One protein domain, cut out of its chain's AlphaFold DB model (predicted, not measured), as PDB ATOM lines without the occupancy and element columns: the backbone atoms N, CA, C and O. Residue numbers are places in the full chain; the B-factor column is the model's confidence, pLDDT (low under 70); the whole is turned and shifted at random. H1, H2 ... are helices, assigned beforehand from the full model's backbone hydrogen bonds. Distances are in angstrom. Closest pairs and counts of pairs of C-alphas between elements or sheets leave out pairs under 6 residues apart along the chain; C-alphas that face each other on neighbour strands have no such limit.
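What this domain is: This is residues 2 to 16 and 49 to 80 of the 80 residues of an uncharacterized protein of Antrihabitans stalactiti (UniProt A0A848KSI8). A helical hairpin, H2 folding back through a tight turn into H3, has a third helix, H1, packed side by side with H2. H2 is the shared neighbour of H1 and H3, which stay apart, and the hairpin's two helices meet only near their linked ends. The printed part has 47 residues with three named helices, H1, H2 and H3 along the chain, and no named strand; the class is all helix. It is compact, with a radius of gyration of the C-alphas of 9.9 A and spans of 27 by 24 by 16 A.

How they stand to each other: H2, residues 50 to 61, touches H1, residues 4 to 13. Their closest C-alphas, those of Ala 12 and Ala 59, are 4.5 A apart. The two run the same way at a shallow tilt of 23 degrees. H2 also touches H3, residues 67 to 78, with residues 56 to 60 of H2 and 67 to 70 of H3 alone. The closest C-alphas there, those of Asn 60 and Tyr 70, are 6.7 A apart. H2 and H3 form a helical hairpin, running opposite ways at a shallow tilt of 15 degrees. H1 and H3 are apart. In H1, H2 and H3 every O i to N i+4 pair is within hydrogen-bond range.

Where its parts are: H2 measures 16.8 A from C-alpha 50 at (21.622, 11.906, 44.701) to C-alpha 61. H3 measures 15.7 A and ends with C-alpha 78 at (23.181, 24.799, 45.171). H1 measures 14.1 A and begins with C-alpha 4 at (27.458, 16.036, 35.730).

The domain as a whole: The C-alphas farthest apart, those of Met 62 and Gly 80, are 27.5 A apart. Residues 17 to 48 are not printed, and C-alphas 16 and 49 are 20.1 A apart across this cut. The link from H2 to H3 is tight. The mean pLDDT of the printed part is 71.0; residues 2, 5, 49 to 53, 55 and 75 to 80 are under 70.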
ATOM      1  N   PRO A   2      29.668  14.771  28.218       64.06
ATOM      2  CA  PRO A   2      29.531  14.056  29.493       64.06
ATOM      3  C   PRO A   2      28.448  14.697  30.377       64.06
ATOM      4  O   PRO A   2      28.210  15.899  30.284       64.06
ATOM      5  N   THR A   3      27.801  13.931  31.243       71.31
ATOM      6  CA  THR A   3      26.852  14.386  32.278       71.31
ATOM      7  C   THR A   3      27.585  14.974  33.494       71.31
ATOM      8  O   THR A   3      28.814  14.950  33.554       71.31
ATOM      9  N   VAL A   4      26.864  15.567  34.455       70.44
ATOM     10  CA  VAL A   4      27.458  16.036  35.730       70.44
ATOM     11  C   VAL A   4      27.998  14.850  36.536       70.44
ATOM     12  O   VAL A   4      29.119  14.902  37.035       70.44
ATOM     13  N   LYS A   5      27.251  13.741  36.555       69.94
ATOM     14  CA  LYS A   5      27.666  12.465  37.145       69.94
ATOM     15  C   LYS A   5      29.000  11.967  36.582       69.94
ATOM     16  O   LYS A   5      29.904  11.660  37.348       69.94
ATOM     17  N   GLU A   6      29.151  11.947  35.259       76.31
ATOM     18  CA  GLU A   6      30.402  11.511  34.618       76.31
ATOM     19  C   GLU A   6      31.597  12.411  34.971       76.31
ATOM     20  O   GLU A   6      32.711  11.911  35.100       76.31
ATOM     21  N   LEU A   7      31.383  13.716  35.182       77.38
ATOM     22  CA  LEU A   7      32.446  14.622  35.636       77.38
ATOM     23  C   LEU A   7      32.872  14.339  37.078       77.38
ATOM     24  O   LEU A   7      34.067  14.319  37.361       77.38
ATOM     25  N   MET A   8      31.915  14.097  37.980       74.00
ATOM     26  CA  MET A   8      32.220  13.775  39.378       74.00
ATOM     27  C   MET A   8      32.912  12.419  39.506       74.00
ATOM     28  O   MET A   8      33.833  12.272  40.304       74.00
ATOM     29  N   GLN A   9      32.534  11.446  38.673       79.12
ATOM     30  CA  GLN A   9      33.231  10.165  38.589       79.12
ATOM     31  C   GLN A   9      34.677  10.329  38.113       79.12
ATOM     32  O   GLN A   9      35.575   9.749  38.713       79.12
ATOM     33  N   GLN A  10      34.923  11.160  37.097       82.56
ATOM     34  CA  GLN A  10      36.275  11.445  36.602       82.56
ATOM     35  C   GLN A  10      37.121  12.230  37.618       82.56
ATOM     36  O   GLN A  10      38.314  11.968  37.759       82.56
ATOM     37  N   LEU A  11      36.514  13.143  38.383       81.38
ATOM     38  CA  LEU A  11      37.170  13.833  39.501       81.38
ATOM     39  C   LEU A  11      37.549  12.848  40.618       81.38
ATOM     40  O   LEU A  11      38.692  12.823  41.075       81.38
ATOM     41  N   ALA A  12      36.614  11.981  41.013       73.44
ATOM     42  CA  ALA A  12      36.855  10.937  42.006       73.44
ATOM     43  C   ALA A  12      37.901   9.912  41.528       73.44
ATOM     44  O   ALA A  12      38.702   9.434  42.331       73.44
ATOM     45  N   ALA A  13      37.948   9.620  40.224       81.69
ATOM     46  CA  ALA A  13      38.967   8.791  39.584       81.69
ATOM     47  C   ALA A  13      40.304   9.526  39.379       81.69
ATOM     48  O   ALA A  13      41.348   8.874  39.287       81.69
ATOM     49  N   GLY A  14      40.329  10.863  39.496       79.88
ATOM     50  CA  GLY A  14      41.532  11.708  39.385       79.88
ATOM     51  C   GLY A  14      41.978  11.908  37.946       79.88
ATOM     52  O   GLY A  14      43.117  12.281  37.688       79.88
ATOM     53  N   GLU A  15      41.072  11.626  37.020       85.88
ATOM     54  CA  GLU A  15      41.220  11.862  35.590       85.88
ATOM     55  C   GLU A  15      40.976  13.338  35.248       85.88
ATOM     56  O   GLU A  15      41.455  13.820  34.224       85.88
ATOM     57  N   LEU A  16      40.264  14.061  36.120       80.88
ATOM     58  CA  LEU A  16      40.032  15.499  36.028       80.88
ATOM     59  C   LEU A  16      40.437  16.216  37.314       80.88
ATOM     60  O   LEU A  16      40.283  15.683  38.413       80.88
ATOM     61  N   ASP A  49      20.593  14.294  40.852       56.72
ATOM     62  CA  ASP A  49      20.721  12.851  41.044       56.72
ATOM     63  C   ASP A  49      21.534  12.710  42.335       56.72
ATOM     64  O   ASP A  49      22.692  13.137  42.351       56.72
ATOM     65  N   ASP A  50      20.953  12.160  43.407       58.06
ATOM     66  CA  ASP A  50      21.622  11.906  44.701       58.06
ATOM     67  C   ASP A  50      23.026  11.286  44.525       58.06
ATOM     68  O   ASP A  50      23.954  11.525  45.299       58.06
ATOM     69  N   ASP A  51      23.213  10.558  43.424       61.34
ATOM     70  CA  ASP A  51      24.466   9.971  42.966       61.34
ATOM     71  C   ASP A  51      25.612  10.988  42.772       61.34
ATOM     72  O   ASP A  51      26.765  10.684  43.064       61.34
ATOM     73  N   SER A  52      25.336  12.221  42.334       63.75
ATOM     74  CA  SER A  52      26.376  13.240  42.096       63.75
ATOM     75  C   SER A  52      26.991  13.762  43.399       63.75
ATOM     76  O   SER A  52      28.203  13.984  43.458       63.75
ATOM     77  N   LEU A  53      26.181  13.904  44.455       66.12
ATOM     78  CA  LEU A  53      26.656  14.281  45.791       66.12
ATOM     79  C   LEU A  53      27.460  13.149  46.440       66.12
ATOM     80  O   LEU A  53      28.449  13.413  47.125       66.12
ATOM     81  N   ILE A  54      27.089  11.891  46.169       71.88
ATOM     82  CA  ILE A  54      27.836  10.707  46.620       71.88
ATOM     83  C   ILE A  54      29.250  10.697  46.020       71.88
ATOM     84  O   ILE A  54      30.225  10.521  46.755       71.88
ATOM     85  N   HIS A  55      29.393  10.933  44.709       68.38
ATOM     86  CA  HIS A  55      30.715  10.970  44.060       68.38
ATOM     87  C   HIS A  55      31.569  12.148  44.541       68.38
ATOM     88  O   HIS A  55      32.777  11.992  44.726       68.38
ATOM     89  N   LEU A  56      30.953  13.304  44.808       72.62
ATOM     90  CA  LEU A  56      31.657  14.459  45.362       72.62
ATOM     91  C   LEU A  56      32.154  14.199  46.795       72.62
ATOM     92  O   LEU A  56      33.309  14.483  47.114       72.62
ATOM     93  N   GLY A  57      31.311  13.595  47.638       72.19
ATOM     94  CA  GLY A  57      31.699  13.161  48.983       72.19
ATOM     95  C   GLY A  57      32.830  12.131  48.957       72.19
ATOM     96  O   GLY A  57      33.756  12.207  49.760       72.19
ATOM     97  N   HIS A  58      32.820  11.214  47.986       74.44
ATOM     98  CA  HIS A  58      33.902  10.247  47.804       74.44
ATOM     99  C   HIS A  58      35.228  10.918  47.400       74.44
ATOM    100  O   HIS A  58      36.278  10.548  47.919       74.44
ATOM    101  N   ALA A  59      35.200  11.935  46.532       72.81
ATOM    102  CA  ALA A  59      36.399  12.690  46.158       72.81
ATOM    103  C   ALA A  59      37.021  13.438  47.355       72.81
ATOM    104  O   ALA A  59      38.247  13.444  47.503       72.81
ATOM    105  N   ASN A  60      36.188  14.017  48.228       76.75
ATOM    106  CA  ASN A  60      36.630  14.669  49.465       76.75
ATOM    107  C   ASN A  60      37.193  13.651  50.472       76.75
ATOM    108  O   ASN A  60      38.310  13.818  50.954       76.75
ATOM    109  N   ALA A  61      36.502  12.525  50.686       75.62
ATOM    110  CA  ALA A  61      36.975  11.447  51.562       75.62
ATOM    111  C   ALA A  61      38.314  10.835  51.106       75.62
ATOM    112  O   ALA A  61      39.105  10.375  51.927       75.62
ATOM    113  N   MET A  62      38.588  10.848  49.798       79.00
ATOM    114  CA  MET A  62      39.854  10.401  49.209       79.00
ATOM    115  C   MET A  62      40.966  11.464  49.260       79.00
ATOM    116  O   MET A  62      42.063  11.208  48.762       79.00
ATOM    117  N   GLY A  63      40.700  12.651  49.814       79.19
ATOM    118  CA  GLY A  63      41.651  13.763  49.895       79.19
ATOM    119  C   GLY A  63      42.006  14.375  48.537       79.19
ATOM    120  O   GLY A  63      43.062  14.990  48.398       79.19
ATOM    121  N   ARG A  64      41.164  14.169  47.517       77.75
ATOM    122  CA  ARG A  64      41.395  14.689  46.158       77.75
ATOM    123  C   ARG A  64      40.919  16.121  45.987       77.75
ATOM    124  O   ARG A  64      41.389  16.809  45.089       77.75
ATOM    125  N   ILE A  65      39.986  16.527  46.837       75.44
ATOM    126  CA  ILE A  65      39.489  17.888  46.960       75.44
ATOM    127  C   ILE A  65      39.459  18.242  48.441       75.44
ATOM    128  O   ILE A  65      39.172  17.391  49.286       75.44
ATOM    129  N   THR A  66      39.767  19.489  48.751       82.19
ATOM    130  CA  THR A  66      39.652  20.052  50.096       82.19
ATOM    131  C   THR A  66      38.190  20.278  50.479       82.19
ATOM    132  O   THR A  66      37.305  20.271  49.623       82.19
ATOM    133  N   ASP A  67      37.931  20.510  51.764       75.44
ATOM    134  CA  ASP A  67      36.594  20.881  52.246       75.44
ATOM    135  C   ASP A  67      36.130  22.217  51.635       75.44
ATOM    136  O   ASP A  67      34.971  22.370  51.270       75.44
ATOM    137  N   GLU A  68      37.053  23.161  51.416       79.19
ATOM    138  CA  GLU A  68      36.751  24.440  50.760       79.19
ATOM    139  C   GLU A  68      36.388  24.256  49.275       79.19
ATOM    140  O   GLU A  68      35.481  24.908  48.755       79.19
ATOM    141  N   GLU A  69      37.069  23.344  48.575       73.69
ATOM    142  CA  GLU A  69      36.714  22.977  47.202       73.69
ATOM    143  C   GLU A  69      35.401  22.205  47.153       73.69
ATOM    144  O   GLU A  69      34.599  22.464  46.261       73.69
ATOM    145  N   TYR A  70      35.147  21.312  48.112       76.81
ATOM    146  CA  TYR A  70      33.864  20.632  48.257       76.81
ATOM    147  C   TYR A  70      32.728  21.646  48.397       76.81
ATOM    148  O   TYR A  70      31.787  21.596  47.610       76.81
ATOM    149  N   ASP A  71      32.852  22.608  49.314       72.62
ATOM    150  CA  ASP A  71      31.845  23.645  49.544       72.62
ATOM    151  C   ASP A  71      31.674  24.556  48.328       72.62
ATOM    152  O   ASP A  71      30.551  24.885  47.954       72.62
ATOM    153  N   ARG A  72      32.765  24.947  47.654       72.50
ATOM    154  CA  ARG A  72      32.693  25.765  46.432       72.50
ATOM    155  C   ARG A  72      32.010  25.020  45.290       72.50
ATOM    156  O   ARG A  72      31.224  25.627  44.563       72.50
ATOM    157  N   ILE A  73      32.336  23.740  45.118       70.25
ATOM    158  CA  ILE A  73      31.713  22.857  44.139       70.25
ATOM    159  C   ILE A  73      30.237  22.770  44.534       70.25
ATOM    160  O   ILE A  73      29.428  23.353  43.822       70.25
ATOM    161  N   ALA A  74      29.889  22.220  45.699       70.38
ATOM    162  CA  ALA A  74      28.522  22.085  46.213       70.38
ATOM    163  C   ALA A  74      27.678  23.371  46.098       70.38
ATOM    164  O   ALA A  74      26.560  23.319  45.589       70.38
ATOM    165  N   ALA A  75      28.216  24.535  46.472       68.50
ATOM    166  CA  ALA A  75      27.532  25.825  46.363       68.50
ATOM    167  C   ALA A  75      27.292  26.265  44.910       68.50
ATOM    168  O   ALA A  75      26.243  26.831  44.610       68.50
ATOM    169  N   ALA A  76      28.219  25.979  43.988       62.78
ATOM    170  CA  ALA A  76      28.002  26.210  42.560       62.78
ATOM    171  C   ALA A  76      26.883  25.318  41.980       62.78
ATOM    172  O   ALA A  76      26.298  25.685  40.963       62.78
ATOM    173  N   PHE A  77      26.564  24.188  42.626       61.34
ATOM    174  CA  PHE A  77      25.396  23.355  42.299       61.34
ATOM    175  C   PHE A  77      24.125  23.763  43.071       61.34
ATOM    176  O   PHE A  77      23.038  23.437  42.616       61.34
ATOM    177  N   GLY A  78      24.250  24.451  44.215       45.00
ATOM    178  CA  GLY A  78      23.181  24.799  45.171       45.00
ATOM    179  C   GLY A  78      22.378  26.080  44.906       45.00
ATOM    180  O   GLY A  78      21.372  26.306  45.569       45.00
ATOM    181  N   ALA A  79      22.833  26.951  44.001       41.41
ATOM    182  CA  ALA A  79      22.257  28.289  43.790       41.41
ATOM    183  C   ALA A  79      21.196  28.370  42.669       41.41
ATOM    184  O   ALA A  79      20.936  29.460  42.154       41.41
ATOM    185  N   GLY A  80      20.614  27.234  42.279       35.41
ATOM    186  CA  GLY A  80      19.498  27.125  41.339       35.41
ATOM    187  C   GLY A  80      18.542  26.063  41.834       35.41
ATOM    188  O   GLY A  80      19.005  24.906  41.924       35.41
TER     189      GLY A  80